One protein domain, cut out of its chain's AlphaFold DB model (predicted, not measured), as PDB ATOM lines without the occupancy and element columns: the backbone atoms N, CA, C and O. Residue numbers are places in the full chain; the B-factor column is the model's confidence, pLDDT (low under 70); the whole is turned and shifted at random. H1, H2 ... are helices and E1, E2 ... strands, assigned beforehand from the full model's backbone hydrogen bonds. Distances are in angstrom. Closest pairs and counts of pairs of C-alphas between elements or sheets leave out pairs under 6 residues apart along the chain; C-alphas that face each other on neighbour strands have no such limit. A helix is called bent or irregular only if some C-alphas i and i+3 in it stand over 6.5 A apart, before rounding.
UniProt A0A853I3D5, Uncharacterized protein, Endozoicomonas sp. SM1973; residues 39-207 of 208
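This is residues 39 to 207 of the 208 residues of an uncharacterized protein of Endozoicomonas sp. SM1973 (UniProt A0A853I3D5). A strongly twisted sheet of seven strands runs through the domain with helices H1 and H3 on one face of it; the sheet curls round H3, and H5, the longest helix, is on the same face as H3 and runs across the strand E8. A small hairpin, E3 and E4, forms a separate sheet, and H1 sits between this hairpin and the large sheet. The 169 printed residues hold five named helices and nine named strands, in the order H1 E1 E2 E3 E4 E5 H2 E6 E7 H3 E8 H4 E9 H5, and the class is mixed, helices and strands. The large sheet has the order E2 E1 E8 E9 E5 E6 E7 and is mixed, with E1 and E8 parallel and its other neighbour pairs antiparallel. The whole is compact, with a radius of gyration of the C-alphas of 15.8 A and spans of 46 by 41 by 30 A.

H1, residues 39 to 50, begins at C-alpha 39 (-13.518, -37.114, 10.814) and is 17.5 A long; it is neither bent nor irregular, but only just: C-alphas 46 and 49 are 6.0 A apart. E1 is residues 52 to 55, E2 60 to 62, E3 65 to 68 and E4 78 to 81. E5, residues 98 to 107, is 23.6 A long and bends by 71 degrees at residue 102. H2 is residues 108 to 111. E6, residues 116 to 121, is 16.2 A long, and E7 is residues 128 to 132. H3, residues 133 to 148, is 21.4 A long and begins at C-alpha 133 (-11.340, -25.094, 22.119). E8 is residues 153 to 157, H4 158 to 162, and E9, residues 171 to 176, is 16.0 A long. H5, residues 188 to 206, is 27.2 A long and ends at C-alpha 206 (-4.116, -20.784, 21.568).

In the large sheet, N 156 and O 52 of the parallel pair E8 and E1 are 2.9 A apart, within hydrogen-bond range. The hairpin E1 and E2 has N 62 and O 53 at 2.8 A. On the other side of E8, N 174 of E9 and O 155 are 3.0 A apart. E9 and E5 have N 99 and O 175 at 2.8 A, E5 and E6 have N 106 and O 117 at 2.8 A, and the hairpin E6 and E7 has N 118 and O 131 at 2.8 A. H1 and H3 make two layers with this sheet, helices on one face of a sheet. The closest C-alphas of H3 and E6 are those of Leu 133 and Ile 118, 5.2 A apart. H5 is on the same face as H3, at a height over the sheet of 8.5 A, and is only just over E8, with 3 of its C-alphas there; on the local plane it runs across E8 at 89 degrees. H5 touches H3 with residues 205 to 206 alone, at a steep tilt of 38 degrees, opposite ways; the closest C-alphas, of Gly 206 and His 134, are 5.1 A apart. H1 touches H5 with residues 49 to 50 alone, at a steep tilt of 53 degrees, opposite ways; the closest C-alphas, of Gly 50 and Lys 201, are 4.8 A apart. H1 and H3 are apart. The closest C-alphas of H1 and E3 are those of Thr 48 and Phe 65, 6.2 A apart. In the hairpin E3 and E4, N 66 and O 80 are 2.8 A apart. H2 is over E6, on the opposite face to H3; H4 is on the sheet but over none of its strands. Every O i to N i+4 pair is within hydrogen-bond range in H4 and H5, 6 of 8 in H1 and 11 of 12 in H3; H2 is too short for such a pair.

The C-alphas farthest apart, of Asn 112 and His 183, are 48.0 A apart. The printed part, residues 39 to 207, has no cut. The links E4 to E5, with 16 residues, and E9 to H5, with 11, are long. The mean pLDDT of the printed part is 82.9, and 30 residues are under 70: 71 to 76, 81 to 87, 124 to 126, 162 to 168, 180 to 183 and 205 to 207.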
ATOM      1  N   SER A  39     -13.248 -38.187   9.854       75.12
ATOM      2  CA  SER A  39     -13.518 -37.114  10.814       75.12
ATOM      3  C   SER A  39     -13.046 -37.463  12.228       75.12
ATOM      4  O   SER A  39     -12.439 -36.622  12.883       75.12
ATOM      5  N   ALA A  40     -13.252 -38.702  12.690       76.75
ATOM      6  CA  ALA A  40     -12.719 -39.162  13.971       76.75
ATOM      7  C   ALA A  40     -11.185 -39.111  13.977       76.75
ATOM      8  O   ALA A  40     -10.597 -38.474  14.844       76.75
ATOM      9  N   LEU A  41     -10.526 -39.697  12.972       79.88
ATOM     10  CA  LEU A  41      -9.067 -39.656  12.860       79.88
ATOM     11  C   LEU A  41      -8.533 -38.216  12.852       79.88
ATOM     12  O   LEU A  41      -7.552 -37.919  13.531       79.88
ATOM     13  N   HIS A  42      -9.178 -37.316  12.109       82.81
ATOM     14  CA  HIS A  42      -8.825 -35.900  12.074       82.81
ATOM     15  C   HIS A  42      -8.985 -35.240  13.450       82.81
ATOM     16  O   HIS A  42      -8.057 -34.584  13.919       82.81
ATOM     17  N   PHE A  43     -10.107 -35.483  14.131       86.12
ATOM     18  CA  PHE A  43     -10.354 -35.015  15.493       86.12
ATOM     19  C   PHE A  43      -9.247 -35.459  16.458       86.12
ATOM     20  O   PHE A  43      -8.653 -34.623  17.138       86.12
ATOM     21  N   PHE A  44      -8.879 -36.741  16.465       85.50
ATOM     22  CA  PHE A  44      -7.797 -37.229  17.322       85.50
ATOM     23  C   PHE A  44      -6.431 -36.667  16.945       85.50
ATOM     24  O   PHE A  44      -5.660 -36.305  17.832       85.50
ATOM     25  N   LYS A  45      -6.129 -36.528  15.649       85.44
ATOM     26  CA  LYS A  45      -4.892 -35.879  15.197       85.44
ATOM     27  C   LYS A  45      -4.788 -34.449  15.721       85.44
ATOM     28  O   LYS A  45      -3.724 -34.072  16.204       85.44
ATOM     29  N   GLN A  46      -5.878 -33.682  15.722       87.25
ATOM     30  CA  GLN A  46      -5.890 -32.335  16.301       87.25
ATOM     31  C   GLN A  46      -5.617 -32.332  17.814       87.25
ATOM     32  O   GLN A  46      -5.057 -31.372  18.334       87.25
ATOM     33  N   LEU A  47      -5.964 -33.401  18.531       88.12
ATOM     34  CA  LEU A  47      -5.683 -33.518  19.961       88.12
ATOM     35  C   LEU A  47      -4.217 -33.846  20.271       88.12
ATOM     36  O   LEU A  47      -3.710 -33.434  21.317       88.12
ATOM     37  N   THR A  48      -3.519 -34.554  19.377       86.62
ATOM     38  CA  THR A  48      -2.111 -34.960  19.581       86.62
ATOM     39  C   THR A  48      -1.162 -33.771  19.748       86.62
ATOM     40  O   THR A  48      -0.192 -33.835  20.510       86.62
ATOM     41  N   THR A  49      -1.466 -32.649  19.093       83.94
ATOM     42  CA  THR A  49      -0.657 -31.430  19.162       83.94
ATOM     43  C   THR A  49      -0.807 -30.752  20.523       83.94
ATOM     44  O   THR A  49       0.187 -30.415  21.168       83.94
ATOM     45  N   GLY A  50      -2.046 -30.641  21.003       85.69
ATOM     46  CA  GLY A  50      -2.404 -29.825  22.157       85.69
ATOM     47  C   GLY A  50      -2.457 -30.517  23.514       85.69
ATOM     48  O   GLY A  50      -2.511 -29.835  24.534       85.69
ATOM     49  N   PHE A  51      -2.437 -31.849  23.558       92.06
ATOM     50  CA  PHE A  51      -2.590 -32.591  24.809       92.06
ATOM     51  C   PHE A  51      -1.498 -33.639  25.016       92.06
ATOM     52  O   PHE A  51      -0.811 -34.057  24.081       92.06
ATOM     53  N   CYS A  52      -1.339 -34.046  26.273       93.00
ATOM     54  CA  CYS A  52      -0.636 -35.264  26.660       93.00
ATOM     55  C   CYS A  52      -1.656 -36.393  26.869       93.00
ATOM     56  O   CYS A  52      -2.807 -36.130  27.227       93.00
ATOM     57  N   VAL A  53      -1.227 -37.644  26.708       91.62
ATOM     58  CA  VAL A  53      -2.048 -38.836  26.975       91.62
ATOM     59  C   VAL A  53      -1.510 -39.577  28.182       91.62
ATOM     60  O   VAL A  53      -0.335 -39.924  28.227       91.62
ATOM     61  N   TYR A  54      -2.380 -39.861  29.141       92.88
ATOM     62  CA  TYR A  54      -2.089 -40.701  30.291       92.88
ATOM     63  C   TYR A  54      -2.565 -42.134  30.048       92.88
ATOM     64  O   TYR A  54      -3.685 -42.368  29.584       92.88
ATOM     65  N   SER A  55      -1.717 -43.103  30.381       89.50
ATOM     66  CA  SER A  55      -2.035 -44.524  30.325       89.50
ATOM     67  C   SER A  55      -2.018 -45.126  31.732       89.50
ATOM     68  O   SER A  55      -0.928 -45.347  32.260       89.50
ATOM     69  N   PRO A  56      -3.190 -45.454  32.313       86.56
ATOM     70  CA  PRO A  56      -3.283 -45.963  33.681       86.56
ATOM     71  C   PRO A  56      -2.582 -47.314  33.843       86.56
ATOM     72  O   PRO A  56      -1.864 -47.513  34.810       86.56
ATOM     73  N   ASN A  57      -2.681 -48.198  32.844       85.12
ATOM     74  CA  ASN A  57      -2.092 -49.544  32.892       85.12
ATOM     75  C   ASN A  57      -0.570 -49.568  33.108       85.12
ATOM     76  O   ASN A  57      -0.034 -50.594  33.506       85.12
ATOM     77  N   VAL A  58       0.126 -48.480  32.772       87.19
ATOM     78  CA  VAL A  58       1.589 -48.365  32.900       87.19
ATOM     79  C   VAL A  58       1.997 -47.109  33.675       87.19
ATOM     80  O   VAL A  58       3.164 -46.736  33.641       87.19
ATOM     81  N   GLU A  59       1.033 -46.429  34.309       91.12
ATOM     82  CA  GLU A  59       1.225 -45.194  35.087       91.12
ATOM     83  C   GLU A  59       2.117 -44.152  34.387       91.12
ATOM     84  O   GLU A  59       3.040 -43.571  34.967       91.12
ATOM     85  N   LYS A  60       1.859 -43.943  33.089       90.25
ATOM     86  CA  LYS A  60       2.734 -43.166  32.202       90.25
ATOM     87  C   LYS A  60       1.990 -42.055  31.485       90.25
ATOM     88  O   LYS A  60       0.930 -42.286  30.903       90.25
ATOM     89  N   LEU A  61       2.575 -40.861  31.481       92.06
ATOM     90  CA  LEU A  61       2.129 -39.720  30.687       92.06
ATOM     91  C   LEU A  61       3.030 -39.565  29.465       92.06
ATOM     92  O   LEU A  61       4.243 -39.434  29.600       92.06
ATOM     93  N   TYR A  62       2.430 -39.519  28.285       90.69
ATOM     94  CA  TYR A  62       3.109 -39.299  27.017       90.69
ATOM     95  C   TYR A  62       2.821 -37.884  26.525       90.69
ATOM     96  O   TYR A  62       1.661 -37.516  26.317       90.69
ATOM     97  N   SER A  63       3.865 -37.083  26.317       89.69
ATOM     98  CA  SER A  63       3.743 -35.757  25.705       89.69
ATOM     99  C   SER A  63       3.689 -35.817  24.179       89.69
ATOM    100  O   SER A  63       3.308 -34.846  23.531       89.69
ATOM    101  N   HIS A  64       4.011 -36.960  23.584       87.75
ATOM    102  CA  HIS A  64       3.884 -37.172  22.153       87.75
ATOM    103  C   HIS A  64       3.316 -38.561  21.882       87.75
ATOM    104  O   HIS A  64       3.791 -39.560  22.424       87.75
ATOM    105  N   PHE A  65       2.287 -38.610  21.050       86.06
ATOM    106  CA  PHE A  65       1.616 -39.835  20.659       86.06
ATOM    107  C   PHE A  65       0.986 -39.647  19.285       86.06
ATOM    108  O   PHE A  65       0.599 -38.540  18.913       86.06
ATOM    109  N   GLU A  66       0.855 -40.746  18.564       82.81
ATOM    110  CA  GLU A  66       0.126 -40.820  17.313       82.81
ATOM    111  C   GLU A  66      -1.164 -41.601  17.517       82.81
ATOM    112  O   GLU A  66      -1.263 -42.474  18.385       82.81
ATOM    113  N   VAL A  67      -2.156 -41.281  16.695       81.00
ATOM    114  CA  VAL A  67      -3.408 -42.022  16.638       81.00
ATOM    115  C   VAL A  67      -3.535 -42.614  15.247       81.00
ATOM    116  O   VAL A  67      -3.545 -41.882  14.253       81.00
ATOM    117  N   VAL A  68      -3.620 -43.940  15.186       78.38
ATOM    118  CA  VAL A  68      -3.732 -44.691  13.937       78.38
ATOM    119  C   VAL A  68      -5.026 -45.492  13.907       78.38
ATOM    120  O   VAL A  68      -5.481 -46.010  14.929       78.38
ATOM    121  N   LEU A  69      -5.609 -45.591  12.713       75.00
ATOM    122  CA  LEU A  69      -6.715 -46.496  12.430       75.00
ATOM    123  C   LEU A  69      -6.131 -47.771  11.798       75.00
ATOM    124  O   LEU A  69      -5.548 -47.678  10.714       75.00
ATOM    125  N   PRO A  70      -6.240 -48.941  12.448       70.94
ATOM    126  CA  PRO A  70      -5.743 -50.196  11.895       70.94
ATOM    127  C   PRO A  70      -6.440 -50.559  10.581       70.94
ATOM    128  O   PRO A  70      -7.623 -50.265  10.381       70.94
ATOM    129  N   LYS A  71      -5.701 -51.235   9.692       68.25
ATOM    130  CA  LYS A  71      -6.239 -51.736   8.418       68.25
ATOM    131  C   LYS A  71      -7.219 -52.896   8.610       68.25
ATOM    132  O   LYS A  71      -8.165 -52.988   7.846       68.25
ATOM    133  N   ASP A  72      -7.021 -53.711   9.646       66.50
ATOM    134  CA  ASP A  72      -7.777 -54.959   9.842       66.50
ATOM    135  C   ASP A  72      -8.865 -54.846  10.922       66.50
ATOM    136  O   ASP A  72      -9.765 -55.675  11.001       66.50
ATOM    137  N   ASN A  73      -8.803 -53.801  11.755       59.94
ATOM    138  CA  ASN A  73      -9.806 -53.502  12.770       59.94
ATOM    139  C   ASN A  73     -10.157 -52.013  12.712       59.94
ATOM    140  O   ASN A  73      -9.452 -51.164  13.252       59.94
ATOM    141  N   HIS A  74     -11.246 -51.704  12.016       59.75
ATOM    142  CA  HIS A  74     -11.687 -50.332  11.782       59.75
ATOM    143  C   HIS A  74     -12.561 -49.756  12.902       59.75
ATOM    144  O   HIS A  74     -13.071 -48.643  12.745       59.75
ATOM    145  N   GLU A  75     -12.784 -50.503  13.983       59.56
ATOM    146  CA  GLU A  75     -13.679 -50.088  15.069       59.56
ATOM    147  C   GLU A  75     -12.949 -49.349  16.189       59.56
ATOM    148  O   GLU A  75     -13.567 -48.577  16.919       59.56
ATOM    149  N   HIS A  76     -11.631 -49.539  16.300       64.56
ATOM    150  CA  HIS A  76     -10.831 -48.987  17.384       64.56
ATOM    151  C   HIS A  76      -9.645 -48.186  16.873       64.56
ATOM    152  O   HIS A  76      -8.997 -48.531  15.885       64.56
ATOM    153  N   LEU A  77      -9.325 -47.125  17.603       71.81
ATOM    154  CA  LEU A  77      -8.113 -46.357  17.388       71.81
ATOM    155  C   LEU A  77      -6.998 -46.898  18.271       71.81
ATOM    156  O   LEU A  77      -7.208 -47.224  19.442       71.81
ATOM    157  N   ILE A  78      -5.795 -46.957  17.711       73.44
ATOM    158  CA  ILE A  78      -4.597 -47.320  18.457       73.44
ATOM    159  C   ILE A  78      -3.817 -46.048  18.759       73.44
ATOM    160  O   ILE A  78      -3.542 -45.247  17.864       73.44
ATOM    161  N   ILE A  79      -3.441 -45.892  20.029       74.94
ATOM    162  CA  ILE A  79      -2.453 -44.899  20.437       74.94
ATOM    163  C   ILE A  79      -1.075 -45.526  20.353       74.94
ATOM    164  O   ILE A  79      -0.807 -46.531  21.012       74.94
ATOM    165  N   LEU A  80      -0.195 -44.881  19.602       75.69
ATOM    166  CA  LEU A  80       1.208 -45.237  19.522       75.69
ATOM    167  C   LEU A  80       2.025 -44.111  20.162       75.69
ATOM    168  O   LEU A  80       2.169 -43.042  19.566       75.69
ATOM    169  N   PRO A  81       2.544 -44.294  21.387       69.75
ATOM    170  CA  PRO A  81       3.617 -43.443  21.877       69.75
ATOM    171  C   PRO A  81       4.766 -43.492  20.875       69.75
ATOM    172  O   PRO A  81       5.122 -44.580  20.425       69.75
ATOM    173  N   ASN A  82       5.353 -42.348  20.524       63.81
ATOM    174  CA  ASN A  82       6.504 -42.364  19.627       63.81
ATOM    175  C   ASN A  82       7.698 -42.998  20.368       63.81
ATOM    176  O   ASN A  82       8.179 -42.410  21.344       63.81
ATOM    177  N   PRO A  83       8.176 -44.182  19.938       54.09
ATOM    178  CA  PRO A  83       9.194 -44.931  20.668       54.09
ATOM    179  C   PRO A  83      10.581 -44.284  20.574       54.09
ATOM    180  O   PRO A  83      11.471 -44.640  21.339       54.09
ATOM    181  N   TYR A  84      10.766 -43.317  19.671       55.84
ATOM    182  CA  TYR A  84      12.047 -42.665  19.409       55.84
ATOM    183  C   TYR A  84      12.234 -41.351  20.174       55.84
ATOM    184  O   TYR A  84      13.268 -40.705  20.020       55.84
ATOM    185  N   ILE A  85      11.273 -40.946  21.019       58.81
ATOM    186  CA  ILE A  85      11.411 -39.743  21.848       58.81
ATOM    187  C   ILE A  85      11.342 -40.099  23.335       58.81
ATOM    188  O   ILE A  85      10.347 -39.866  24.022       58.81
ATOM    189  N   PHE A  86      12.443 -40.651  23.846       51.25
ATOM    190  CA  PHE A  86      12.587 -41.062  25.248       51.25
ATOM    191  C   PHE A  86      12.348 -39.917  26.251       51.25
ATOM    192  O   PHE A  86      11.800 -40.152  27.327       51.25
ATOM    193  N   ASN A  87      12.640 -38.668  25.870       62.47
ATOM    194  CA  ASN A  87      12.456 -37.482  26.718       62.47
ATOM    195  C   ASN A  87      11.003 -36.966  26.766       62.47
ATOM    196  O   ASN A  87      10.728 -35.958  27.412       62.47
ATOM    197  N   ASN A  88      10.067 -37.643  26.093       70.75
ATOM    198  CA  ASN A  88       8.670 -37.221  25.972       70.75
ATOM    199  C   ASN A  88       7.704 -38.068  26.809       70.75
ATOM    200  O   ASN A  88       6.502 -38.120  26.530       70.75
ATOM    201  N   SER A  89       8.206 -38.758  27.834       84.25
ATOM    202  CA  SER A  89       7.352 -39.540  28.720       84.25
ATOM    203  C   SER A  89       7.734 -39.404  30.186       84.25
ATOM    204  O   SER A  89       8.908 -39.319  30.529       84.25
ATOM    205  N   PHE A  90       6.720 -39.407  31.046       90.56
ATOM    206  CA  PHE A  90       6.861 -39.326  32.493       90.56
ATOM    207  C   PHE A  90       6.265 -40.587  33.110       90.56
ATOM    208  O   PHE A  90       5.124 -40.933  32.805       90.56
ATOM    209  N   ASN A  91       7.047 -41.284  33.931       89.81
ATOM    210  CA  ASN A  91       6.674 -42.560  34.547       89.81
ATOM    211  C   ASN A  91       6.253 -42.360  36.009       89.81
ATOM    212  O   ASN A  91       6.513 -41.302  36.581       89.81
ATOM    213  N   HIS A  92       5.674 -43.404  36.609       89.69
ATOM    214  CA  HIS A  92       5.296 -43.449  38.028       89.69
ATOM    215  C   HIS A  92       4.305 -42.349  38.429       89.69
ATOM    216  O   HIS A  92       4.306 -41.860  39.557       89.69
ATOM    217  N   ILE A  93       3.444 -41.939  37.495       90.88
ATOM    218  CA  ILE A  93       2.358 -41.012  37.799       90.88
ATOM    219  C   ILE A  93       1.179 -41.855  38.252       90.88
ATOM    220  O   ILE A  93       0.429 -42.361  37.425       90.88
ATOM    221  N   ASN A  94       1.016 -41.996  39.566       90.50
ATOM    222  CA  ASN A  94      -0.102 -42.744  40.126       90.50
ATOM    223  C   ASN A  94      -1.449 -42.129  39.700       90.50
ATOM    224  O   ASN A  94      -1.602 -40.902  39.673       90.50
ATOM    225  N   GLU A  95      -2.446 -42.975  39.430       89.00
ATOM    226  CA  GLU A  95      -3.786 -42.560  38.994       89.00
ATOM    227  C   GLU A  95      -4.484 -41.607  39.982       89.00
ATOM    228  O   GLU A  95      -5.311 -40.800  39.564       89.00
ATOM    229  N   LYS A  96      -4.101 -41.592  41.268       90.81
ATOM    230  CA  LYS A  96      -4.606 -40.628  42.267       90.81
ATOM    231  C   LYS A  96      -4.389 -39.158  41.883       90.81
ATOM    232  O   LYS A  96      -5.116 -38.282  42.358       90.81
ATOM    233  N   HIS A  97      -3.395 -38.877  41.036       92.06
ATOM    234  CA  HIS A  97      -3.124 -37.534  40.519       92.06
ATOM    235  C   HIS A  97      -4.099 -37.129  39.410       92.06
ATOM    236  O   HIS A  97      -4.195 -35.947  39.077       92.06
ATOM    237  N   LEU A  98      -4.825 -38.089  38.834       93.00
ATOM    238  CA  LEU A  98      -5.764 -37.873  37.751       93.00
ATOM    239  C   LEU A  98      -7.143 -37.500  38.303       93.00
ATOM    240  O   LEU A  98      -7.791 -38.259  39.017       93.00
ATOM    241  N   ILE A  99      -7.620 -36.315  37.935       93.19
ATOM    242  CA  ILE A  99      -8.916 -35.793  38.359       93.19
ATOM    243  C   ILE A  99      -9.806 -35.623  37.134       93.19
ATOM    244  O   ILE A  99      -9.464 -34.900  36.194       93.19
ATOM    245  N   ASN A 100     -10.979 -36.253  37.158       92.06
ATOM    246  CA  ASN A 100     -12.001 -36.020  36.146       92.06
ATOM    247  C   ASN A 100     -12.536 -34.584  36.265       92.06
ATOM    248  O   ASN A 100     -12.871 -34.122  37.356       92.06
ATOM    249  N   THR A 101     -12.600 -33.865  35.145       92.50
ATOM    250  CA  THR A 101     -13.036 -32.461  35.128       92.50
ATOM    251  C   THR A 101     -14.521 -32.287  34.800       92.50
ATOM    252  O   THR A 101     -15.057 -31.190  34.960       92.50
ATOM    253  N   GLY A 102     -15.181 -33.337  34.302       91.62
ATOM    254  CA  GLY A 102     -16.514 -33.269  33.700       91.62
ATOM    255  C   GLY A 102     -16.563 -32.493  32.377       91.62
ATOM    256  O   GLY A 102     -17.648 -32.291  31.839       91.62
ATOM    257  N   ILE A 103     -15.421 -32.027  31.861       93.56
ATOM    258  CA  ILE A 103     -15.306 -31.362  30.561       93.56
ATOM    259  C   ILE A 103     -15.189 -32.424  29.474       93.56
ATOM    260  O   ILE A 103     -14.523 -33.442  29.660       93.56
ATOM    261  N   LEU A 104     -15.794 -32.149  28.322       93.00
ATOM    262  CA  LEU A 104     -15.713 -33.017  27.152       93.00
ATOM    263  C   LEU A 104     -15.110 -32.278  25.969       93.00
ATOM    264  O   LEU A 104     -15.334 -31.076  25.802       93.00
ATOM    265  N   LEU A 105     -14.395 -33.016  25.130       92.31
ATOM    266  CA  LEU A 105     -13.934 -32.564  23.824       92.31
ATOM    267  C   LEU A 105     -14.730 -33.281  22.744       92.31
ATOM    268  O   LEU A 105     -14.882 -34.496  22.823       92.31
ATOM    269  N   LEU A 106     -15.222 -32.533  21.760       89.50
ATOM    270  CA  LEU A 106     -16.046 -33.039  20.664       89.50
ATOM    271  C   LEU A 106     -15.507 -32.551  19.311       89.50
ATOM    272  O   LEU A 106     -14.996 -31.424  19.243       89.50
ATOM    273  N   PRO A 107     -15.680 -33.324  18.225       87.94
ATOM    274  CA  PRO A 107     -15.533 -32.806  16.876       87.94
ATOM    275  C   PRO A 107     -16.592 -31.731  16.623       87.94
ATOM    276  O   PRO A 107     -17.775 -31.902  16.936       87.94
ATOM    277  N   GLY A 108     -16.187 -30.604  16.048       87.44
ATOM    278  CA  GLY A 108     -17.098 -29.522  15.690       87.44
ATOM    279  C   GLY A 108     -18.127 -29.944  14.651       87.44
ATOM    280  O   GLY A 108     -19.239 -29.416  14.650       87.44
ATOM    281  N   GLU A 109     -17.801 -30.932  13.821       83.81
ATOM    282  CA  GLU A 109     -18.668 -31.465  12.778       83.81
ATOM    283  C   GLU A 109     -19.969 -32.042  13.358       83.81
ATOM    284  O   GLU A 109     -21.009 -31.932  12.713       83.81
ATOM    285  N   CYS A 110     -19.965 -32.536  14.607       79.50
ATOM    286  CA  CYS A 110     -21.183 -32.959  15.318       79.50
ATOM    287  C   CYS A 110     -22.203 -31.823  15.505       79.50
ATOM    288  O   CYS A 110     -23.361 -32.072  15.827       79.50
ATOM    289  N   LEU A 111     -21.759 -30.572  15.372       83.31
ATOM    290  CA  LEU A 111     -22.523 -29.353  15.622       83.31
ATOM    291  C   LEU A 111     -22.505 -28.405  14.411       83.31
ATOM    292  O   LEU A 111     -22.800 -27.221  14.575       83.31
ATOM    293  N   ASN A 112     -22.126 -28.891  13.222       83.00
ATOM    294  CA  ASN A 112     -21.907 -28.075  12.018       83.00
ATOM    295  C   ASN A 112     -20.895 -26.927  12.230       83.00
ATOM    296  O   ASN A 112     -21.038 -25.832  11.686       83.00
ATOM    297  N   LYS A 113     -19.863 -27.169  13.045       85.94
ATOM    298  CA  LYS A 113     -18.748 -26.251  13.330       85.94
ATOM    299  C   LYS A 113     -17.423 -26.853  12.859       85.94
ATOM    300  O   LYS A 113     -17.339 -28.040  12.568       85.94
ATOM    301  N   LYS A 114     -16.375 -26.032  12.792       86.06
ATOM    302  CA  LYS A 114     -15.006 -26.482  12.494       86.06
ATOM    303  C   LYS A 114     -14.197 -26.666  13.779       86.06
ATOM    304  O   LYS A 114     -14.419 -25.942  14.751       86.06
ATOM    305  N   GLY A 115     -13.216 -27.567  13.730       88.00
ATOM    306  CA  GLY A 115     -12.237 -27.775  14.798       88.00
ATOM    307  C   GLY A 115     -12.822 -28.448  16.037       88.00
ATOM    308  O   GLY A 115     -13.888 -29.052  15.984       88.00
ATOM    309  N   ILE A 116     -12.119 -28.341  17.163       90.88
ATOM    310  CA  ILE A 116     -12.525 -28.975  18.420       90.88
ATOM    311  C   ILE A 116     -13.463 -28.055  19.205       90.88
ATOM    312  O   ILE A 116     -13.189 -26.866  19.405       90.88
ATOM    313  N   ILE A 117     -14.549 -28.634  19.711       92.88
ATOM    314  CA  ILE A 117     -15.473 -27.995  20.645       92.88
ATOM    315  C   ILE A 117     -15.210 -28.528  22.049       92.88
ATOM    316  O   ILE A 117     -15.147 -29.734  22.270       92.88
ATOM    317  N   ILE A 118     -15.095 -27.619  23.012       94.00
ATOM    318  CA  ILE A 118     -15.017 -27.929  24.436       94.00
ATOM    319  C   ILE A 118     -16.389 -27.704  25.080       94.00
ATOM    320  O   ILE A 118     -16.981 -26.626  24.981       94.00
ATOM    321  N   ALA A 119     -16.907 -28.738  25.737       94.00
ATOM    322  CA  ALA A 119     -18.143 -28.701  26.501       94.00
ATOM    323  C   ALA A 119     -17.816 -28.556  27.987       94.00
ATOM    324  O   ALA A 119     -17.405 -29.509  28.647       94.00
ATOM    325  N   VAL A 120     -17.994 -27.348  28.519       93.00
ATOM    326  CA  VAL A 120     -17.695 -27.028  29.921       93.00
ATOM    327  C   VAL A 120     -18.969 -27.176  30.759       93.00
ATOM    328  O   VAL A 120     -19.960 -26.507  30.444       93.00
ATOM    329  N   PRO A 121     -18.980 -27.995  31.826       90.19
ATOM    330  CA  PRO A 121     -20.161 -28.166  32.662       90.19
ATOM    331  C   PRO A 121     -20.549 -26.845  33.342       90.19
ATOM    332  O   PRO A 121     -19.700 -26.069  33.794       90.19
ATOM    333  N   LYS A 122     -21.855 -26.569  33.395       85.25
ATOM    334  CA  LYS A 122     -22.441 -25.467  34.171       85.25
ATOM    335  C   LYS A 122     -22.873 -25.985  35.548       85.25
ATOM    336  O   LYS A 122     -23.083 -27.178  35.731       85.25
ATOM    337  N   ASN A 123     -23.088 -25.077  36.504       72.94
ATOM    338  CA  ASN A 123     -23.509 -25.417  37.875       72.94
ATOM    339  C   ASN A 123     -24.840 -26.200  37.948       72.94
ATOM    340  O   ASN A 123     -25.117 -26.842  38.957       72.94
ATOM    341  N   LYS A 124     -25.669 -26.169  36.892       64.81
ATOM    342  CA  LYS A 124     -26.873 -27.004  36.770       64.81
ATOM    343  C   LYS A 124     -26.492 -28.367  36.179       64.81
ATOM    344  O   LYS A 124     -25.986 -28.412  35.052       64.81
ATOM    345  N   LYS A 125     -26.759 -29.451  36.926       63.12
ATOM    346  CA  LYS A 125     -26.508 -30.849  36.516       63.12
ATOM    347  C   LYS A 125     -26.990 -31.073  35.070       63.12
ATOM    348  O   LYS A 125     -28.098 -30.673  34.726       63.12
ATOM    349  N   ASN A 126     -26.141 -31.681  34.239       68.12
ATOM    350  CA  ASN A 126     -26.374 -32.014  32.824       68.12
ATOM    351  C   ASN A 126     -26.489 -30.858  31.813       68.12
ATOM    352  O   ASN A 126     -26.925 -31.090  30.688       68.12
ATOM    353  N   THR A 127     -26.056 -29.636  32.138       82.19
ATOM    354  CA  THR A 127     -25.965 -28.566  31.126       82.19
ATOM    355  C   THR A 127     -24.522 -28.182  30.826       82.19
ATOM    356  O   THR A 127     -23.718 -27.962  31.730       82.19
ATOM    357  N   PHE A 128     -24.205 -28.056  29.538       89.69
ATOM    358  CA  PHE A 128     -22.870 -27.709  29.060       89.69
ATOM    359  C   PHE A 128     -22.870 -26.345  28.368       89.69
ATOM    360  O   PHE A 128     -23.838 -25.937  27.721       89.69
ATOM    361  N   ARG A 129     -21.772 -25.604  28.514       91.94
ATOM    362  CA  ARG A 129     -21.433 -24.470  27.654       91.94
ATOM    363  C   ARG A 129     -20.495 -24.986  26.568       91.94
ATOM    364  O   ARG A 129     -19.393 -25.420  26.886       91.94
ATOM    365  N   LEU A 130     -20.939 -24.930  25.317       93.75
ATOM    366  CA  LEU A 130     -20.164 -25.359  24.154       93.75
ATOM    367  C   LEU A 130     -19.387 -24.166  23.594       93.75
ATOM    368  O   LEU A 130     -19.989 -23.143  23.263       93.75
ATOM    369  N   LEU A 131     -18.066 -24.284  23.498       93.75
ATOM    370  CA  LEU A 131     -17.172 -23.236  22.998       93.75
ATOM    371  C   LEU A 131     -16.141 -23.837  22.032       93.75
ATOM    372  O   LEU A 131     -15.808 -25.010  22.177       93.75
ATOM    373  N   PRO A 132     -15.595 -23.063  21.079       93.56
ATOM    374  CA  PRO A 132     -14.356 -23.441  20.401       93.56
ATOM    375  C   PRO A 132     -13.238 -23.693  21.418       93.56
ATOM    376  O   PRO A 132     -13.164 -22.981  22.424       93.56
ATOM    377  N   LEU A 133     -12.376 -24.682  21.168       92.88
ATOM    378  CA  LEU A 133     -11.340 -25.094  22.119       92.88
ATOM    379  C   LEU A 133     -10.418 -23.944  22.546       92.88
ATOM    380  O   LEU A 133     -10.184 -23.802  23.742       92.88
ATOM    381  N   HIS A 134      -9.959 -23.094  21.624       89.06
ATOM    382  CA  HIS A 134      -9.072 -21.971  21.961       89.06
ATOM    383  C   HIS A 134      -9.735 -20.981  22.943       89.06
ATOM    384  O   HIS A 134      -9.122 -20.567  23.925       89.06
ATOM    385  N   ILE A 135     -11.028 -20.676  22.761       91.38
ATOM    386  CA  ILE A 135     -11.785 -19.787  23.661       91.38
ATOM    387  C   ILE A 135     -12.085 -20.489  24.986       91.38
ATOM    388  O   ILE A 135     -11.825 -19.964  26.068       91.38
ATOM    389  N   GLY A 136     -12.693 -21.674  24.916       91.62
ATOM    390  CA  GLY A 136     -13.161 -22.374  26.105       91.62
ATOM    391  C   GLY A 136     -12.020 -22.910  26.963       91.62
ATOM    392  O   GLY A 136     -12.142 -22.902  28.185       91.62
ATOM    393  N   GLY A 137     -10.898 -23.292  26.352       91.12
ATOM    394  CA  GLY A 137      -9.666 -23.662  27.038       91.12
ATOM    395  C   GLY A 137      -9.144 -22.517  27.899       91.12
ATOM    396  O   GLY A 137      -8.938 -22.713  29.095       91.12
ATOM    397  N   GLN A 138      -9.054 -21.300  27.350       90.12
ATOM    398  CA  GLN A 138      -8.624 -20.132  28.122       90.12
ATOM    399  C   GLN A 138      -9.586 -19.808  29.275       90.12
ATOM    400  O   GLN A 138      -9.148 -19.504  30.383       90.12
ATOM    401  N   VAL A 139     -10.899 -19.933  29.047       91.25
ATOM    402  CA  VAL A 139     -11.914 -19.764  30.101       91.25
ATOM    403  C   VAL A 139     -11.722 -20.782  31.228       91.25
ATOM    404  O   VAL A 139     -11.820 -20.420  32.400       91.25
ATOM    405  N   VAL A 140     -11.459 -22.048  30.896       91.38
ATOM    406  CA  VAL A 140     -11.215 -23.104  31.887       91.38
ATOM    407  C   VAL A 140      -9.926 -22.825  32.657       91.38
ATOM    408  O   VAL A 140      -9.958 -22.825  33.885       91.38
ATOM    409  N   ILE A 141      -8.825 -22.524  31.963       90.44
ATOM    410  CA  ILE A 141      -7.525 -22.216  32.575       90.44
ATOM    411  C   ILE A 141      -7.652 -21.043  33.555       90.44
ATOM    412  O   ILE A 141      -7.260 -21.173  34.715       90.44
ATOM    413  N   ASN A 142      -8.253 -19.930  33.123       89.81
ATOM    414  CA  ASN A 142      -8.432 -18.744  33.964       89.81
ATOM    415  C   ASN A 142      -9.297 -19.054  35.190       89.81
ATOM    416  O   ASN A 142      -8.898 -18.746  36.309       89.81
ATOM    417  N   ARG A 143     -10.423 -19.754  35.001       88.44
ATOM    418  CA  ARG A 143     -11.315 -20.140  36.102       88.44
ATOM    419  C   ARG A 143     -10.615 -21.024  37.133       88.44
ATOM    420  O   ARG A 143     -10.841 -20.857  38.328       88.44
ATOM    421  N   PHE A 144      -9.812 -21.992  36.693       86.75
ATOM    422  CA  PHE A 144      -9.071 -22.862  37.609       86.75
ATOM    423  C   PHE A 144      -8.014 -22.082  38.389       86.75
ATOM    424  O   PHE A 144      -7.926 -22.252  39.604       86.75
ATOM    425  N   ARG A 145      -7.284 -21.189  37.712       86.81
ATOM    426  CA  ARG A 145      -6.309 -20.303  38.352       86.81
ATOM    427  C   ARG A 145      -6.968 -19.409  39.404       86.81
ATOM    428  O   ARG A 145      -6.504 -19.380  40.533       86.81
ATOM    429  N   GLU A 146      -8.072 -18.747  39.066       88.56
ATOM    430  CA  GLU A 146      -8.803 -17.851  39.976       88.56
ATOM    431  C   GLU A 146      -9.398 -18.590  41.180       88.56
ATOM    432  O   GLU A 146      -9.328 -18.106  42.305       88.56
ATOM    433  N   LYS A 147      -9.985 -19.772  40.959       87.31
ATOM    434  CA  LYS A 147     -10.701 -20.505  42.011       87.31
ATOM    435  C   LYS A 147      -9.782 -21.297  42.937       87.31
ATOM    436  O   LYS A 147     -10.113 -21.482  44.104       87.31
ATOM    437  N   HIS A 148      -8.696 -21.849  42.404       83.19
ATOM    438  CA  HIS A 148      -7.873 -22.824  43.120       83.19
ATOM    439  C   HIS A 148      -6.426 -22.382  43.317       83.19
ATOM    440  O   HIS A 148      -5.702 -23.091  44.001       83.19
ATOM    441  N   ASN A 149      -6.002 -21.262  42.722       84.25
ATOM    442  CA  ASN A 149      -4.607 -20.818  42.705       84.25
ATOM    443  C   ASN A 149      -3.625 -21.913  42.235       84.25
ATOM    444  O   ASN A 149      -2.486 -21.988  42.679       84.25
ATOM    445  N   LEU A 150      -4.091 -22.796  41.344       81.75
ATOM    446  CA  LEU A 150      -3.344 -23.941  40.826       81.75
ATOM    447  C   LEU A 150      -3.413 -23.969  39.293       81.75
ATOM    448  O   LEU A 150      -4.446 -23.594  38.722       81.75
ATOM    449  N   PRO A 151      -2.355 -24.444  38.610       86.50
ATOM    450  CA  PRO A 151      -2.383 -24.607  37.166       86.50
ATOM    451  C   PRO A 151      -3.415 -25.662  36.750       86.50
ATOM    452  O   PRO A 151      -3.581 -26.705  37.387       86.50
ATOM    453  N   PHE A 152      -4.101 -25.407  35.635       91.69
ATOM    454  CA  PHE A 152      -4.917 -26.421  34.975       91.69
ATOM    455  C   PHE A 152      -4.020 -27.257  34.060       91.69
ATOM    456  O   PHE A 152      -3.506 -26.741  33.069       91.69
ATOM    457  N   LEU A 153      -3.824 -28.533  34.405       94.50
ATOM    458  CA  LEU A 153      -2.942 -29.462  33.689       94.50
ATOM    459  C   LEU A 153      -3.754 -30.531  32.939       94.50
ATOM    460  O   LEU A 153      -3.863 -31.654  33.432       94.50
ATOM    461  N   PRO A 154      -4.382 -30.203  31.798       95.25
ATOM    462  CA  PRO A 154      -5.257 -31.121  31.090       95.25
ATOM    463  C   PRO A 154      -4.497 -32.273  30.441       95.25
ATOM    464  O   PRO A 154      -3.442 -32.088  29.834       95.25
ATOM    465  N   VAL A 155      -5.092 -33.458  30.518       95.06
ATOM    466  CA  VAL A 155      -4.582 -34.690  29.917       95.06
ATOM    467  C   VAL A 155      -5.739 -35.525  29.369       95.06
ATOM    468  O   VAL A 155      -6.865 -35.466  29.869       95.06
ATOM    469  N   LEU A 156      -5.457 -36.308  28.334       93.38
ATOM    470  CA  LEU A 156      -6.383 -37.290  27.781       93.38
ATOM    471  C   LEU A 156      -6.139 -38.651  28.427       93.38
ATOM    472  O   LEU A 156      -4.999 -38.994  28.736       93.38
ATOM    473  N   LEU A 157      -7.193 -39.446  28.587       89.50
ATOM    474  CA  LEU A 157      -7.090 -40.800  29.118       89.50
ATOM    475  C   LEU A 157      -7.036 -41.815  27.969       89.50
ATOM    476  O   LEU A 157      -7.939 -41.865  27.144       89.50
ATOM    477  N   ASN A 158      -5.987 -42.641  27.912       83.69
ATOM    478  CA  ASN A 158      -5.788 -43.637  26.851       83.69
ATOM    479  C   ASN A 158      -7.015 -44.562  26.643       83.69
ATOM    480  O   ASN A 158      -7.466 -44.698  25.504       83.69
ATOM    481  N   PRO A 159      -7.605 -45.170  27.695       73.88
ATOM    482  CA  PRO A 159      -8.881 -45.881  27.593       73.88
ATOM    483  C   PRO A 159      -9.995 -45.147  26.831       73.88
ATOM    484  O   PRO A 159     -10.637 -45.776  25.995       73.88
ATOM    485  N   ASP A 160     -10.185 -43.844  27.049       73.12
ATOM    486  CA  ASP A 160     -11.235 -43.068  26.369       73.12
ATOM    487  C   ASP A 160     -10.976 -42.941  24.864       73.12
ATOM    488  O   ASP A 160     -11.911 -42.921  24.069       73.12
ATOM    489  N   LEU A 161      -9.706 -42.882  24.459       73.44
ATOM    490  CA  LEU A 161      -9.325 -42.800  23.049       73.44
ATOM    491  C   LEU A 161      -9.453 -44.173  22.360       73.44
ATOM    492  O   LEU A 161      -9.938 -44.248  21.236       73.44
ATOM    493  N   ARG A 162      -9.063 -45.267  23.040       69.44
ATOM    494  CA  ARG A 162      -9.194 -46.648  22.519       69.44
ATOM    495  C   ARG A 162     -10.650 -47.112  22.438       69.44
ATOM    496  O   ARG A 162     -11.032 -47.809  21.501       69.44
ATOM    497  N   GLY A 163     -11.451 -46.739  23.436       62.28
ATOM    498  CA  GLY A 163     -12.875 -47.052  23.542       62.28
ATOM    499  C   GLY A 163     -13.786 -46.080  22.791       62.28
ATOM    500  O   GLY A 163     -15.004 -46.156  22.952       62.28
ATOM    501  N   PHE A 164     -13.227 -45.160  22.001       67.81
ATOM    502  CA  PHE A 164     -14.011 -44.226  21.207       67.81
ATOM    503  C   PHE A 164     -14.814 -44.976  20.142       67.81
ATOM    504  O   PHE A 164     -14.261 -45.519  19.189       67.81
ATOM    505  N   GLN A 165     -16.132 -44.992  20.319       62.72
ATOM    506  CA  GLN A 165     -17.092 -45.639  19.432       62.72
ATOM    507  C   GLN A 165     -17.983 -44.596  18.759       62.72
ATOM    508  O   GLN A 165     -18.199 -43.501  19.282       62.72
ATOM    509  N   SER A 166     -18.587 -44.972  17.633       56.44
ATOM    510  CA  SER A 166     -19.422 -44.106  16.790       56.44
ATOM    511  C   SER A 166     -20.486 -43.315  17.512       56.44
ATOM    512  O   SER A 166     -20.742 -42.167  17.175       56.44
ATOM    513  N   GLN A 167     -21.093 -43.936  18.512       57.84
ATOM    514  CA  GLN A 167     -22.240 -43.385  19.216       57.84
ATOM    515  C   GLN A 167     -21.836 -42.338  20.267       57.84
ATOM    516  O   GLN A 167     -22.700 -41.709  20.872       57.84
ATOM    517  N   ARG A 168     -20.532 -42.153  20.517       66.38
ATOM    518  CA  ARG A 168     -19.994 -41.231  21.524       66.38
ATOM    519  C   ARG A 168     -18.857 -40.410  20.921       66.38
ATOM    520  O   ARG A 168     -17.693 -40.704  21.188       66.38
ATOM    521  N   PRO A 169     -19.161 -39.364  20.132       76.19
ATOM    522  CA  PRO A 169     -18.144 -38.535  19.503       76.19
ATOM    523  C   PRO A 169     -17.559 -37.530  20.507       76.19
ATOM    524  O   PRO A 169     -17.538 -36.327  20.267       76.19
ATOM    525  N   PHE A 170     -17.143 -38.000  21.681       84.81
ATOM    526  CA  PHE A 170     -16.534 -37.165  22.702       84.81
ATOM    527  C   PHE A 170     -15.492 -37.919  23.517       84.81
ATOM    528  O   PHE A 170     -15.524 -39.140  23.628       84.81
ATOM    529  N   ILE A 171     -14.586 -37.158  24.124       88.19
ATOM    530  CA  ILE A 171     -13.567 -37.659  25.051       88.19
ATOM    531  C   ILE A 171     -13.674 -36.863  26.342       88.19
ATOM    532  O   ILE A 171     -13.868 -35.643  26.293       88.19
ATOM    533  N   HIS A 172     -13.519 -37.523  27.490       91.25
ATOM    534  CA  HIS A 172     -13.430 -36.805  28.752       91.25
ATOM    535  C   HIS A 172     -12.059 -36.161  28.892       91.25
ATOM    536  O   HIS A 172     -11.013 -36.789  28.716       91.25
ATOM    537  N   LEU A 173     -12.070 -34.887  29.258       94.12
ATOM    538  CA  LEU A 173     -10.859 -34.194  29.637       94.12
ATOM    539  C   LEU A 173     -10.583 -34.469  31.115       94.12
ATOM    540  O   LEU A 173     -11.394 -34.153  31.990       94.12
ATOM    541  N   PHE A 174      -9.421 -35.032  31.405       95.25
ATOM    542  CA  PHE A 174      -8.921 -35.158  32.765       95.25
ATOM    543  C   PHE A 174      -7.915 -34.049  33.038       95.25
ATOM    544  O   PHE A 174      -7.483 -33.332  32.133       95.25
ATOM    545  N   ARG A 175      -7.538 -33.889  34.303       94.62
ATOM    546  CA  ARG A 175      -6.411 -33.046  34.688       94.62
ATOM    547  C   ARG A 175      -5.500 -33.768  35.659       94.62
ATOM    548  O   ARG A 175      -5.976 -34.571  36.459       94.62
ATOM    549  N   LEU A 176      -4.228 -33.408  35.641       94.12
ATOM    550  CA  LEU A 176      -3.307 -33.744  36.714       94.12
ATOM    551  C   LEU A 176      -3.433 -32.729  37.852       94.12
ATOM    552  O   LEU A 176      -3.651 -31.531  37.636       94.12
ATOM    553  N   ARG A 177      -3.321 -33.227  39.079       90.69
ATOM    554  CA  ARG A 177      -3.199 -32.435  40.296       90.69
ATOM    555  C   ARG A 177      -2.022 -32.979  41.090       90.69
ATOM    556  O   ARG A 177      -2.057 -34.133  41.500       90.69
ATOM    557  N   PHE A 178      -1.056 -32.110  41.335       87.06
ATOM    558  CA  PHE A 178       0.050 -32.349  42.253       87.06
ATOM    559  C   PHE A 178      -0.172 -31.508  43.507       87.06
ATOM    560  O   PHE A 178      -0.820 -30.456  43.418       87.06
ATOM    561  N   THR A 179       0.298 -31.970  44.663       74.12
ATOM    562  CA  THR A 179       0.201 -31.170  45.897       74.12
ATOM    563  C   THR A 179       1.223 -30.038  45.910       74.12
ATOM    564  O   THR A 179       0.959 -29.001  46.507       74.12
ATOM    565  N   GLY A 180       2.328 -30.192  45.169       68.50
ATOM    566  CA  GLY A 180       3.442 -29.242  45.157       68.50
ATOM    567  C   GLY A 180       4.386 -29.399  46.351       68.50
ATOM    568  O   GLY A 180       5.325 -28.617  46.472       68.50
ATOM    569  N   ASP A 181       4.160 -30.412  47.190       66.56
ATOM    570  CA  ASP A 181       4.946 -30.681  48.393       66.56
ATOM    571  C   ASP A 181       6.023 -31.742  48.125       66.56
ATOM    572  O   ASP A 181       5.853 -32.622  47.279       66.56
ATOM    573  N   GLU A 182       7.112 -31.718  48.899       63.81
ATOM    574  CA  GLU A 182       8.200 -32.712  48.813       63.81
ATOM    575  C   GLU A 182       7.770 -34.128  49.234       63.81
ATOM    576  O   GLU A 182       8.452 -35.103  48.934       63.81
ATOM    577  N   HIS A 183       6.628 -34.239  49.917       62.66
ATOM    578  CA  HIS A 183       6.029 -35.507  50.336       62.66
ATOM    579  C   HIS A 183       5.102 -36.126  49.280       62.66
ATOM    580  O   HIS A 183       4.523 -37.186  49.527       62.66
ATOM    581  N   ASP A 184       4.923 -35.476  48.126       75.44
ATOM    582  CA  ASP A 184       4.272 -36.109  46.982       75.44
ATOM    583  C   ASP A 184       5.140 -37.291  46.505       75.44
ATOM    584  O   ASP A 184       6.368 -37.215  46.467       75.44
ATOM    585  N   GLU A 185       4.503 -38.402  46.138       80.25
ATOM    586  CA  GLU A 185       5.210 -39.578  45.609       80.25
ATOM    587  C   GLU A 185       5.927 -39.256  44.292       80.25
ATOM    588  O   GLU A 185       6.885 -39.935  43.920       80.25
ATOM    589  N   LEU A 186       5.469 -38.220  43.583       87.06
ATOM    590  CA  LEU A 186       6.106 -37.734  42.375       87.06
ATOM    591  C   LEU A 186       7.116 -36.621  42.711       87.06
ATOM    592  O   LEU A 186       6.703 -35.558  43.177       87.06
ATOM    593  N   PRO A 187       8.421 -36.777  42.406       89.19
ATOM    594  CA  PRO A 187       9.431 -35.772  42.737       89.19
ATOM    595  C   PRO A 187       9.118 -34.385  42.159       89.19
ATOM    596  O   PRO A 187       8.711 -34.265  40.999       89.19
ATOM    597  N   LEU A 188       9.385 -33.323  42.928       89.06
ATOM    598  CA  LEU A 188       9.123 -31.935  42.522       89.06
ATOM    599  C   LEU A 188       9.714 -31.559  41.142       89.06
ATOM    600  O   LEU A 188       8.984 -30.967  40.340       89.06
ATOM    601  N   PRO A 189      10.959 -31.943  40.778       90.00
ATOM    602  CA  PRO A 189      11.486 -31.680  39.434       90.00
ATOM    603  C   PRO A 189      10.635 -32.309  38.321       90.00
ATOM    604  O   PRO A 189      10.431 -31.708  37.264       90.00
ATOM    605  N   THR A 190      10.079 -33.497  38.567       90.31
ATOM    606  CA  THR A 190       9.183 -34.188  37.631       90.31
ATOM    607  C   THR A 190       7.851 -33.451  37.507       90.31
ATOM    608  O   THR A 190       7.379 -33.229  36.392       90.31
ATOM    609  N   GLN A 191       7.271 -32.995  38.623       91.12
ATOM    610  CA  GLN A 191       6.047 -32.183  38.610       91.12
ATOM    611  C   GLN A 191       6.235 -30.888  37.800       91.12
ATOM    612  O   GLN A 191       5.384 -30.525  36.979       91.12
ATOM    613  N   GLN A 192       7.372 -30.209  37.986       91.31
ATOM    614  CA  GLN A 192       7.731 -28.993  37.252       91.31
ATOM    615  C   GLN A 192       7.906 -29.267  35.752       91.31
ATOM    616  O   GLN A 192       7.387 -28.519  34.919       91.31
ATOM    617  N   ALA A 193       8.575 -30.366  35.391       92.38
ATOM    618  CA  ALA A 193       8.763 -30.768  33.999       92.38
ATOM    619  C   ALA A 193       7.430 -31.098  33.299       92.38
ATOM    620  O   ALA A 193       7.201 -30.655  32.168       92.38
ATOM    621  N   ILE A 194       6.520 -31.806  33.979       93.44
ATOM    622  CA  ILE A 194       5.166 -32.091  33.472       93.44
ATOM    623  C   ILE A 194       4.385 -30.792  33.281       93.44
ATOM    624  O   ILE A 194       3.812 -30.566  32.213       93.44
ATOM    625  N   THR A 195       4.398 -29.923  34.292       92.56
ATOM    626  CA  THR A 195       3.710 -28.627  34.269       92.56
ATOM    627  C   THR A 195       4.167 -27.790  33.079       92.56
ATOM    628  O   THR A 195       3.336 -27.330  32.295       92.56
ATOM    629  N   LYS A 196       5.485 -27.663  32.880       92.38
ATOM    630  CA  LYS A 196       6.070 -26.942  31.743       92.38
ATOM    631  C   LYS A 196       5.660 -27.558  30.404       92.38
ATOM    632  O   LYS A 196       5.266 -26.841  29.489       92.38
ATOM    633  N   THR A 197       5.716 -28.883  30.295       93.19
ATOM    634  CA  THR A 197       5.373 -29.604  29.060       93.19
ATOM    635  C   THR A 197       3.914 -29.396  28.664       93.19
ATOM    636  O   THR A 197       3.625 -29.089  27.507       93.19
ATOM    637  N   ILE A 198       2.989 -29.523  29.619       92.81
ATOM    638  CA  ILE A 198       1.560 -29.312  29.366       92.81
ATOM    639  C   ILE A 198       1.288 -27.840  29.035       92.81
ATOM    640  O   ILE A 198       0.544 -27.557  28.098       92.81
ATOM    641  N   HIS A 199       1.918 -26.900  29.744       89.81
ATOM    642  CA  HIS A 199       1.746 -25.474  29.474       89.81
ATOM    643  C   HIS A 199       2.161 -25.105  28.044       89.81
ATOM    644  O   HIS A 199       1.396 -24.459  27.329       89.81
ATOM    645  N   ASN A 200       3.315 -25.594  27.585       90.06
ATOM    646  CA  ASN A 200       3.796 -25.351  26.224       90.06
ATOM    647  C   ASN A 200       2.804 -25.842  25.155       90.06
ATOM    648  O   ASN A 200       2.582 -25.163  24.153       90.06
ATOM    649  N   LYS A 201       2.168 -26.997  25.381       88.25
ATOM    650  CA  LYS A 201       1.137 -27.528  24.478       88.25
ATOM    651  C   LYS A 201      -0.143 -26.697  24.469       88.25
ATOM    652  O   LYS A 201      -0.746 -26.513  23.415       88.25
ATOM    653  N   LEU A 202      -0.553 -26.168  25.620       84.44
ATOM    654  CA  LEU A 202      -1.723 -25.294  25.698       84.44
ATOM    655  C   LEU A 202      -1.504 -23.971  24.964       84.44
ATOM    656  O   LEU A 202      -2.404 -23.513  24.265       84.44
ATOM    657  N   THR A 203      -0.308 -23.392  25.059       79.00
ATOM    658  CA  THR A 203       0.047 -22.186  24.297       79.00
ATOM    659  C   THR A 203      -0.004 -22.439  22.786       79.00
ATOM    660  O   THR A 203      -0.467 -21.587  22.026       79.00
ATOM    661  N   TYR A 204       0.383 -23.639  22.340       73.06
ATOM    662  CA  TYR A 204       0.255 -24.042  20.937       73.06
ATOM    663  C   TYR A 204      -1.213 -24.092  20.465       73.06
ATOM    664  O   TYR A 204      -1.524 -23.639  19.367       73.06
ATOM    665  N   LEU A 205      -2.140 -24.562  21.311       69.06
ATOM    666  CA  LEU A 205      -3.581 -24.565  21.005       69.06
ATOM    667  C   LEU A 205      -4.220 -23.169  20.951       69.06
ATOM    668  O   LEU A 205      -5.304 -23.028  20.397       69.06
ATOM    669  N   GLY A 206      -3.609 -22.161  21.577       60.69
ATOM    670  CA  GLY A 206      -4.116 -20.784  21.568       60.69
ATOM    671  C   GLY A 206      -3.652 -19.949  20.372       60.69
ATOM    672  O   GLY A 206      -4.149 -18.842  20.185       60.69
ATOM    673  N   SER A 207      -2.693 -20.452  19.590       56.84
ATOM    674  CA  SER A 207      -2.063 -19.735  18.469       56.84
ATOM    675  C   SER A 207      -2.582 -20.153  17.086       56.84
ATOM    676  O   SER A 207      -2.186 -19.541  16.096       56.84
TER     677      SER A 207